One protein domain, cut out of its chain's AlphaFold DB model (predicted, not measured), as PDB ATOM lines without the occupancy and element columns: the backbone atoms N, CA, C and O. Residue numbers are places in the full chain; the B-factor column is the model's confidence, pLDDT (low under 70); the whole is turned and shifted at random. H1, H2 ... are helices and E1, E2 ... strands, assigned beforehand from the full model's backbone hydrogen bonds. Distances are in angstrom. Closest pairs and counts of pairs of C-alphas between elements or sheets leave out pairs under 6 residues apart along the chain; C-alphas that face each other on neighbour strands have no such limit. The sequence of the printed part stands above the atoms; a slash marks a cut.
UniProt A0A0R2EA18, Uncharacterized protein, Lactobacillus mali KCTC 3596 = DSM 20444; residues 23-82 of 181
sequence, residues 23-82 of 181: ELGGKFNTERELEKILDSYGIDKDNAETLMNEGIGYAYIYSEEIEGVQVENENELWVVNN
ATOM      1  N   GLU A  23      26.249  24.738 279.359       72.62
ATOM      2  CA  GLU A  23      26.695  25.926 278.663       72.62
ATOM      3  C   GLU A  23      27.736  25.511 277.624       72.62
ATOM      4  O   GLU A  23      28.605  24.680 277.899       72.62
ATOM      5  N   LEU A  24      27.672  26.094 276.425       76.12
ATOM      6  CA  LEU A  24      28.753  25.939 275.462       76.12
ATOM      7  C   LEU A  24      30.013  26.603 276.033       76.12
ATOM      8  O   LEU A  24      30.143  27.827 275.995       76.12
ATOM      9  N   GLY A  25      30.956  25.791 276.503       77.25
ATOM     10  CA  GLY A  25      32.246  26.254 277.005       77.25
ATOM     11  C   GLY A  25      33.212  26.665 275.898       77.25
ATOM     12  O   GLY A  25      34.082  27.512 276.101       77.25
ATOM     13  N   GLY A  26      33.045  26.112 274.693       83.50
ATOM     14  CA  GLY A  26      33.764  26.556 273.503       83.50
ATOM     15  C   GLY A  26      33.908  25.482 272.431       83.50
ATOM     16  O   GLY A  26      33.569  24.323 272.637       83.50
ATOM     17  N   LYS A  27      34.444  25.878 271.273       89.56
ATOM     18  CA  LYS A  27      34.808  24.957 270.187       89.56
ATOM     19  C   LYS A  27      36.314  24.731 270.157       89.56
ATOM     20  O   LYS A  27      37.079  25.672 270.383       89.56
ATOM     21  N   PHE A  28      36.740  23.531 269.790       89.38
ATOM     22  CA  PHE A  28      38.145  23.168 269.633       89.38
ATOM     23  C   PHE A  28      38.377  22.369 268.342       89.38
ATOM     24  O   PHE A  28      37.456  21.902 267.692       89.38
ATOM     25  N   ASN A  29      39.625  22.237 267.909       88.94
ATOM     26  CA  ASN A  29      40.030  21.368 266.794       88.94
ATOM     27  C   ASN A  29      41.212  20.474 267.168       88.94
ATOM     28  O   ASN A  29      41.601  19.591 266.406       88.94
ATOM     29  N   THR A  30      41.825  20.739 268.319       89.81
ATOM     30  CA  THR A  30      42.986  20.017 268.825       89.81
ATOM     31  C   THR A  30      42.806  19.754 270.311       89.81
ATOM     32  O   THR A  30      42.179  20.548 271.010       89.81
ATOM     33  N   GLU A  31      43.419  18.683 270.802       89.06
ATOM     34  CA  GLU A  31      43.472  18.353 272.231       89.06
ATOM     35  C   GLU A  31      43.980  19.539 273.066       89.06
ATOM     36  O   GLU A  31      43.356  19.936 274.040       89.06
ATOM     37  N   ARG A  32      45.022  20.229 272.590       91.19
ATOM     38  CA  ARG A  32      45.556  21.438 273.234       91.19
ATOM     39  C   ARG A  32      44.551  22.596 273.323       91.19
ATOM     40  O   ARG A  32      44.674  23.462 274.188       91.19
ATOM     41  N   GLU A  33      43.625  22.708 272.375       93.38
ATOM     42  CA  GLU A  33      42.554  23.707 272.450       93.38
ATOM     43  C   GLU A  33      41.501  23.294 273.477       93.38
ATOM     44  O   GLU A  33      41.113  24.139 274.277       93.38
ATOM     45  N   LEU A  34      41.132  22.010 273.530       91.00
ATOM     46  CA  LEU A  34      40.246  21.471 274.563       91.00
ATOM     47  C   LEU A  34      40.832  21.653 275.972       91.00
ATOM     48  O   LEU A  34      40.151  22.181 276.846       91.00
ATOM     49  N   GLU A  35      42.111  21.328 276.179       92.19
ATOM     50  CA  GLU A  35      42.822  21.540 277.449       92.19
ATOM     51  C   GLU A  35      42.722  22.987 277.946       92.19
ATOM     52  O   GLU A  35      42.605  23.228 279.143       92.19
ATOM     53  N   LYS A  36      42.782  23.973 277.039       92.88
ATOM     54  CA  LYS A  36      42.644  25.390 277.410       92.88
ATOM     55  C   LYS A  36      41.226  25.738 277.835       92.88
ATOM     56  O   LYS A  36      41.069  26.579 278.716       92.88
ATOM     57  N   ILE A  37      40.223  25.148 277.186       92.44
ATOM     58  CA  ILE A  37      38.827  25.361 277.569       92.44
ATOM     59  C   ILE A  37      38.616  24.745 278.957       92.44
ATOM     60  O   ILE A  37      38.178  25.458 279.853       92.44
ATOM     61  N   LEU A  38      39.042  23.499 279.185       89.88
ATOM     62  CA  LEU A  38      38.972  22.847 280.500       89.88
ATOM     63  C   LEU A  38      39.654  23.683 281.600       89.88
ATOM     64  O   LEU A  38      39.046  23.940 282.636       89.88
ATOM     65  N   ASP A  39      40.855  24.210 281.337       90.25
ATOM     66  CA  ASP A  39      41.586  25.093 282.265       90.25
ATOM     67  C   ASP A  39      40.796  26.352 282.641       90.25
ATOM     68  O   ASP A  39      40.837  26.794 283.786       90.25
ATOM     69  N   SER A  40      40.069  26.938 281.679       89.88
ATOM     70  CA  SER A  40      39.264  28.146 281.918       89.88
ATOM     71  C   SER A  40      38.081  27.905 282.854       89.88
ATOM     72  O   SER A  40      37.626  28.840 283.506       89.88
ATOM     73  N   TYR A  41      37.655  26.647 282.962       84.38
ATOM     74  CA  TYR A  41      36.630  26.165 283.880       84.38
ATOM     75  C   TYR A  41      37.226  25.527 285.148       84.38
ATOM     76  O   TYR A  41      36.495  24.997 285.977       84.38
ATOM     77  N   GLY A  42      38.554  25.555 285.324       84.81
ATOM     78  CA  GLY A  42      39.218  24.925 286.469       84.81
ATOM     79  C   GLY A  42      39.150  23.393 286.464       84.81
ATOM     80  O   GLY A  42      39.302  22.771 287.514       84.81
ATOM     81  N   ILE A  43      38.922  22.787 285.299       85.19
ATOM     82  CA  ILE A  43      38.807  21.339 285.115       85.19
ATOM     83  C   ILE A  43      40.176  20.759 284.765       85.19
ATOM     84  O   ILE A  43      40.932  21.347 283.987       85.19
ATOM     85  N   ASP A  44      40.488  19.582 285.314       84.44
ATOM     86  CA  ASP A  44      41.749  18.899 285.037       84.44
ATOM     87  C   ASP A  44      41.893  18.569 283.541       84.44
ATOM     88  O   ASP A  44      41.006  17.967 282.924       84.44
ATOM     89  N   LYS A  45      43.037  18.962 282.975       83.75
ATOM     90  CA  LYS A  45      43.408  18.778 281.568       83.75
ATOM     91  C   LYS A  45      43.587  17.311 281.213       83.75
ATOM     92  O   LYS A  45      43.377  16.966 280.056       83.75
ATOM     93  N   ASP A  46      43.877  16.457 282.192       83.25
ATOM     94  CA  ASP A  46      43.995  15.009 281.992       83.25
ATOM     95  C   ASP A  46      42.670  14.386 281.490       83.25
ATOM     96  O   ASP A  46      42.668  13.330 280.856       83.25
ATOM     97  N   ASN A  47      41.531  15.071 281.676       76.94
ATOM     98  CA  ASN A  47      40.254  14.661 281.084       76.94
ATOM     99  C   ASN A  47      40.193  14.872 279.560       76.94
ATOM    100  O   ASN A  47      39.357  14.251 278.907       76.94
ATOM    101  N   ALA A  48      41.054  15.714 278.975       81.00
ATOM    102  CA  ALA A  48      41.025  16.041 277.548       81.00
ATOM    103  C   ALA A  48      41.231  14.801 276.670       81.00
ATOM    104  O   ALA A  48      40.479  14.604 275.720       81.00
ATOM    105  N   GLU A  49      42.194  13.939 277.009       77.00
ATOM    106  CA  GLU A  49      42.462  12.706 276.259       77.00
ATOM    107  C   GLU A  49      41.242  11.767 276.275       77.00
ATOM    108  O   GLU A  49      40.853  11.219 275.241       77.00
ATOM    109  N   THR A  50      40.589  11.632 277.435       73.00
ATOM    110  CA  THR A  50      39.377  10.806 277.594       73.00
ATOM    111  C   THR A  50      38.217  11.372 276.773       73.00
ATOM    112  O   THR A  50      37.587  10.650 276.003       73.00
ATOM    113  N   LEU A  51      37.985  12.684 276.867       75.56
ATOM    114  CA  LEU A  51      36.917  13.385 276.151       75.56
ATOM    115  C   LEU A  51      37.123  13.396 274.623       75.56
ATOM    116  O   LEU A  51      36.149  13.354 273.873       75.56
ATOM    117  N   MET A  52      38.373  13.425 274.150       74.75
ATOM    118  CA  MET A  52      38.720  13.386 272.720       74.75
ATOM    119  C   MET A  52      38.548  11.997 272.099       74.75
ATOM    120  O   MET A  52      38.141  11.889 270.941       74.75
ATOM    121  N   ASN A  53      38.893  10.934 272.833       64.31
ATOM    122  CA  ASN A  53      38.972   9.580 272.279       64.31
ATOM    123  C   ASN A  53      37.604   8.911 272.070       64.31
ATOM    124  O   ASN A  53      37.495   8.014 271.234       64.31
ATOM    125  N   GLU A  54      36.558   9.345 272.778       54.19
ATOM    126  CA  GLU A  54      35.227   8.721 272.703       54.19
ATOM    127  C   GLU A  54      34.276   9.411 271.710       54.19
ATOM    128  O   GLU A  54      33.190   8.904 271.427       54.19
ATOM    129  N   GLY A  55      34.679  10.543 271.120       55.53
ATOM    130  CA  GLY A  55      33.845  11.352 270.225       55.53
ATOM    131  C   GLY A  55      32.721  12.089 270.966       55.53
ATOM    132  O   GLY A  55      32.644  13.309 270.869       55.53
ATOM    133  N   ILE A  56      31.894  11.355 271.721       55.47
ATOM    134  CA  ILE A  56      30.946  11.864 272.720       55.47
ATOM    135  C   ILE A  56      31.357  11.282 274.075       55.47
ATOM    136  O   ILE A  56      31.027  10.139 274.381       55.47
ATOM    137  N   GLY A  57      32.098  12.054 274.866       61.97
ATOM    138  CA  GLY A  57      32.536  11.661 276.206       61.97
ATOM    139  C   GLY A  57      31.907  12.570 277.253       61.97
ATOM    140  O   GLY A  57      31.927  13.787 277.079       61.97
ATOM    141  N   TYR A  58      31.360  11.988 278.322       65.25
ATOM    142  CA  TYR A  58      30.902  12.717 279.507       65.25
ATOM    143  C   TYR A  58      31.845  12.419 280.676       65.25
ATOM    144  O   TYR A  58      32.065  11.255 281.019       65.25
ATOM    145  N   ALA A  59      32.372  13.461 281.312       66.44
ATOM    146  CA  ALA A  59      33.205  13.350 282.502       66.44
ATOM    147  C   ALA A  59      32.507  14.016 283.693       66.44
ATOM    148  O   ALA A  59      32.219  15.213 283.664       66.44
ATOM    149  N   TYR A  60      32.276  13.246 284.761       68.31
ATOM    150  CA  TYR A  60      31.875  13.805 286.052       68.31
ATOM    151  C   TYR A  60      33.079  14.510 286.675       68.31
ATOM    152  O   TYR A  60      34.103  13.873 286.925       68.31
ATOM    153  N   ILE A  61      32.953  15.810 286.938       69.56
ATOM    154  CA  ILE A  61      34.045  16.622 287.489       69.56
ATOM    155  C   ILE A  61      33.920  16.761 289.014       69.56
ATOM    156  O   ILE A  61      34.939  16.933 289.680       69.56
ATOM    157  N   TYR A  62      32.707  16.614 289.577       63.06
ATOM    158  CA  TYR A  62      32.418  16.696 291.022       63.06
ATOM    159  C   TYR A  62      33.221  17.804 291.736       63.06
ATOM    160  O   TYR A  62      33.917  17.554 292.723       63.06
ATOM    161  N   SER A  63      33.154  19.031 291.214       70.25
ATOM    162  CA  SER A  63      33.764  20.210 291.851       70.25
ATOM    163  C   SER A  63      32.740  20.948 292.727       70.25
ATOM    164  O   SER A  63      31.710  20.366 293.051       70.25
ATOM    165  N   GLU A  64      33.006  22.188 293.160       65.38
ATOM    166  CA  GLU A  64      32.002  23.031 293.842       65.38
ATOM    167  C   GLU A  64      31.079  23.752 292.845       65.38
ATOM    168  O   GLU A  64      29.890  23.890 293.118       65.38
ATOM    169  N   GLU A  65      31.573  24.115 291.659       68.81
ATOM    170  CA  GLU A  65      30.846  24.939 290.675       68.81
ATOM    171  C   GLU A  65      30.388  24.149 289.439       68.81
ATOM    172  O   GLU A  65      29.398  24.514 288.814       68.81
ATOM    173  N   ILE A  66      31.060  23.040 289.116       73.62
ATOM    174  CA  ILE A  66      30.855  22.228 287.908       73.62
ATOM    175  C   ILE A  66      30.573  20.776 288.290       73.62
ATOM    176  O   ILE A  66      31.389  20.127 288.961       73.62
ATOM    177  N   GLU A  67      29.440  20.272 287.812       73.56
ATOM    178  CA  GLU A  67      28.984  18.892 287.985       73.56
ATOM    179  C   GLU A  67      29.673  17.959 286.975       73.56
ATOM    180  O   GLU A  67      30.132  16.863 287.321       73.56
ATOM    181  N   GLY A  68      29.838  18.425 285.736       77.12
ATOM    182  CA  GLY A  68      30.365  17.619 284.643       77.12
ATOM    183  C   GLY A  68      30.658  18.403 283.371       77.12
ATOM    184  O   GLY A  68      30.333  19.584 283.233       77.12
ATOM    185  N   VAL A  69      31.279  17.713 282.419       78.19
ATOM    186  CA  VAL A  69      31.510  18.214 281.064       78.19
ATOM    187  C   VAL A  69      31.261  17.144 280.029       78.19
ATOM    188  O   VAL A  69      31.428  15.955 280.293       78.19
ATOM    189  N   GLN A  70      30.902  17.589 278.835       77.62
ATOM    190  CA  GLN A  70      30.645  16.731 277.700       77.62
ATOM    191  C   GLN A  70      31.305  17.303 276.453       77.62
ATOM    192  O   GLN A  70      31.230  18.502 276.193       77.62
ATOM    193  N   VAL A  71      31.946  16.448 275.663       74.88
ATOM    194  CA  VAL A  71      32.314  16.803 274.291       74.88
ATOM    195  C   VAL A  71      31.216  16.319 273.355       74.88
ATOM    196  O   VAL A  71      30.809  15.161 273.419       74.88
ATOM    197  N   GLU A  72      30.731  17.207 272.493       70.00
ATOM    198  CA  GLU A  72      29.728  16.889 271.480       70.00
ATOM    199  C   GLU A  72      30.236  17.164 270.061       70.00
ATOM    200  O   GLU A  72      31.288  17.775 269.842       70.00
ATOM    201  N   ASN A  73      29.455  16.667 269.093       60.59
ATOM    202  CA  ASN A  73      29.639  16.819 267.651       60.59
ATOM    203  C   ASN A  73      30.275  18.165 267.259       60.59
ATOM    204  O   ASN A  73      29.902  19.210 267.770       60.59
ATOM    205  N   GLU A  74      31.177  18.137 266.274       67.81
ATOM    206  CA  GLU A  74      31.950  19.312 265.826       67.81
ATOM    207  C   GLU A  74      32.951  19.865 266.853       67.81
ATOM    208  O   GLU A  74      33.384  21.010 266.711       67.81
ATOM    209  N   ASN A  75      33.384  19.035 267.813       78.44
ATOM    210  CA  ASN A  75      34.404  19.378 268.806       78.44
ATOM    211  C   ASN A  75      33.977  20.575 269.671       78.44
ATOM    212  O   ASN A  75      34.681  21.582 269.792       78.44
ATOM    213  N   GLU A  76      32.783  20.476 270.243       81.44
ATOM    214  CA  GLU A  76      32.240  21.459 271.175       81.44
ATOM    215  C   GLU A  76      32.362  20.918 272.600       81.44
ATOM    216  O   GLU A  76      31.956  19.786 272.857       81.44
ATOM    217  N   LEU A  77      32.927  21.704 273.521       83.62
ATOM    218  CA  LEU A  77      32.880  21.400 274.949       83.62
ATOM    219  C   LEU A  77      31.653  22.069 275.557       83.62
ATOM    220  O   LEU A  77      31.462  23.279 275.438       83.62
ATOM    221  N   TRP A  78      30.887  21.267 276.265       78.81
ATOM    222  CA  TRP A  78      29.670  21.613 276.965       78.81
ATOM    223  C   TRP A  78      29.930  21.425 278.467       78.81
ATOM    224  O   TRP A  78      30.504  20.410 278.869       78.81
ATOM    225  N   VAL A  79      29.555  22.400 279.305       77.44
ATOM    226  CA  VAL A  79      29.827  22.411 280.761       77.44
ATOM    227  C   VAL A  79      28.537  22.502 281.569       77.44
ATOM    228  O   VAL A  79      27.763  23.427 281.351       77.44
ATOM    229  N   VAL A  80      28.316  21.582 282.516       75.75
ATOM    230  CA  VAL A  80      27.159  21.608 283.430       75.75
ATOM    231  C   VAL A  80      27.586  22.068 284.827       75.75
ATOM    232  O   VAL A  80      28.479  21.487 285.445       75.75
ATOM    233  N   ASN A  81      26.954  23.134 285.324       69.44
ATOM    234  CA  ASN A  81      27.265  23.739 286.620       69.44
ATOM    235  C   ASN A  81      26.477  23.072 287.764       69.44
ATOM    236  O   ASN A  81      25.295  22.775 287.616       69.44
ATOM    237  N   ASN A  82      27.093  22.919 288.939       61.00
ATOM    238  CA  ASN A  82      26.470  22.338 290.141       61.00
ATOM    239  C   ASN A  82      25.263  23.128 290.675       61.00
ATOM    240  O   ASN A  82      24.473  22.592 291.451       61.00
TER     241      ASN A  82
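This is residues 23 to 82 of the 181 residues of an uncharacterized protein of Lactobacillus mali KCTC 3596 = DSM 20444 (UniProt A0A0R2EA18). One antiparallel sheet of four strands, E1 - E4 - E3 - E2, has a helical hairpin, H1 and H2, over one face and the other face bare: two layers, helices on one face of a sheet. The 60 printed residues hold, in order, E1, H1, H2, E2, E3 and E4; the class is mixed, helices and strands. E2, E3 and E4 form a meander, each strand the antiparallel neighbour of the one before. The whole is compact, with a radius of gyration of the C-alphas of 9.9 A, and elongated, spanning 28 by 18 by 17 A.

Find C-alpha 23 at (26.695, 25.926, 278.663), where E1, residues 23 to 27, begins. H1, residues 31 to 40, runs 14.4 A from C-alpha 31 at (43.472, 18.353, 272.231). Next come H2, residues 47 to 53, and E2, residues 57 to 60. E3, residues 66 to 72, is 17.3 A long; E4, residues 76 to 81, runs 16.4 A to C-alpha 81 at (27.265, 23.739, 286.620).

Look first at edge strand E1 beside E4: N 23 and O 79 are 2.8 A apart. In the hairpin of E3 and E4, N 78 and O 70 are 2.8 A apart; in that of E2 and E3, N 59 and O 69 are 2.9 A apart. H1 lies over E1 and E4 at a height over the sheet of 9.3 A, its C-alpha 37 6.6 A from C-alpha 26. On the same face, H2 lies over E2 at a height of 8.2 A, C-alphas 51 and 57 being 4.7 A apart. H1 and H2 touch, C-alphas 35 and 48 closest at 5.8 A, opposite ways at a shallow tilt of 34 degrees, only just short of steep. In both helices every O i to N i+4 pair is within hydrogen-bond range.

The C-alphas farthest apart, of Asn 29 and Glu 64, are 28.3 A apart. The printed part has no cut and no long link. The model's pLDDT is under 70 at residues 53 to 62, 64 to 65, 73 to 74 and 81 to 82.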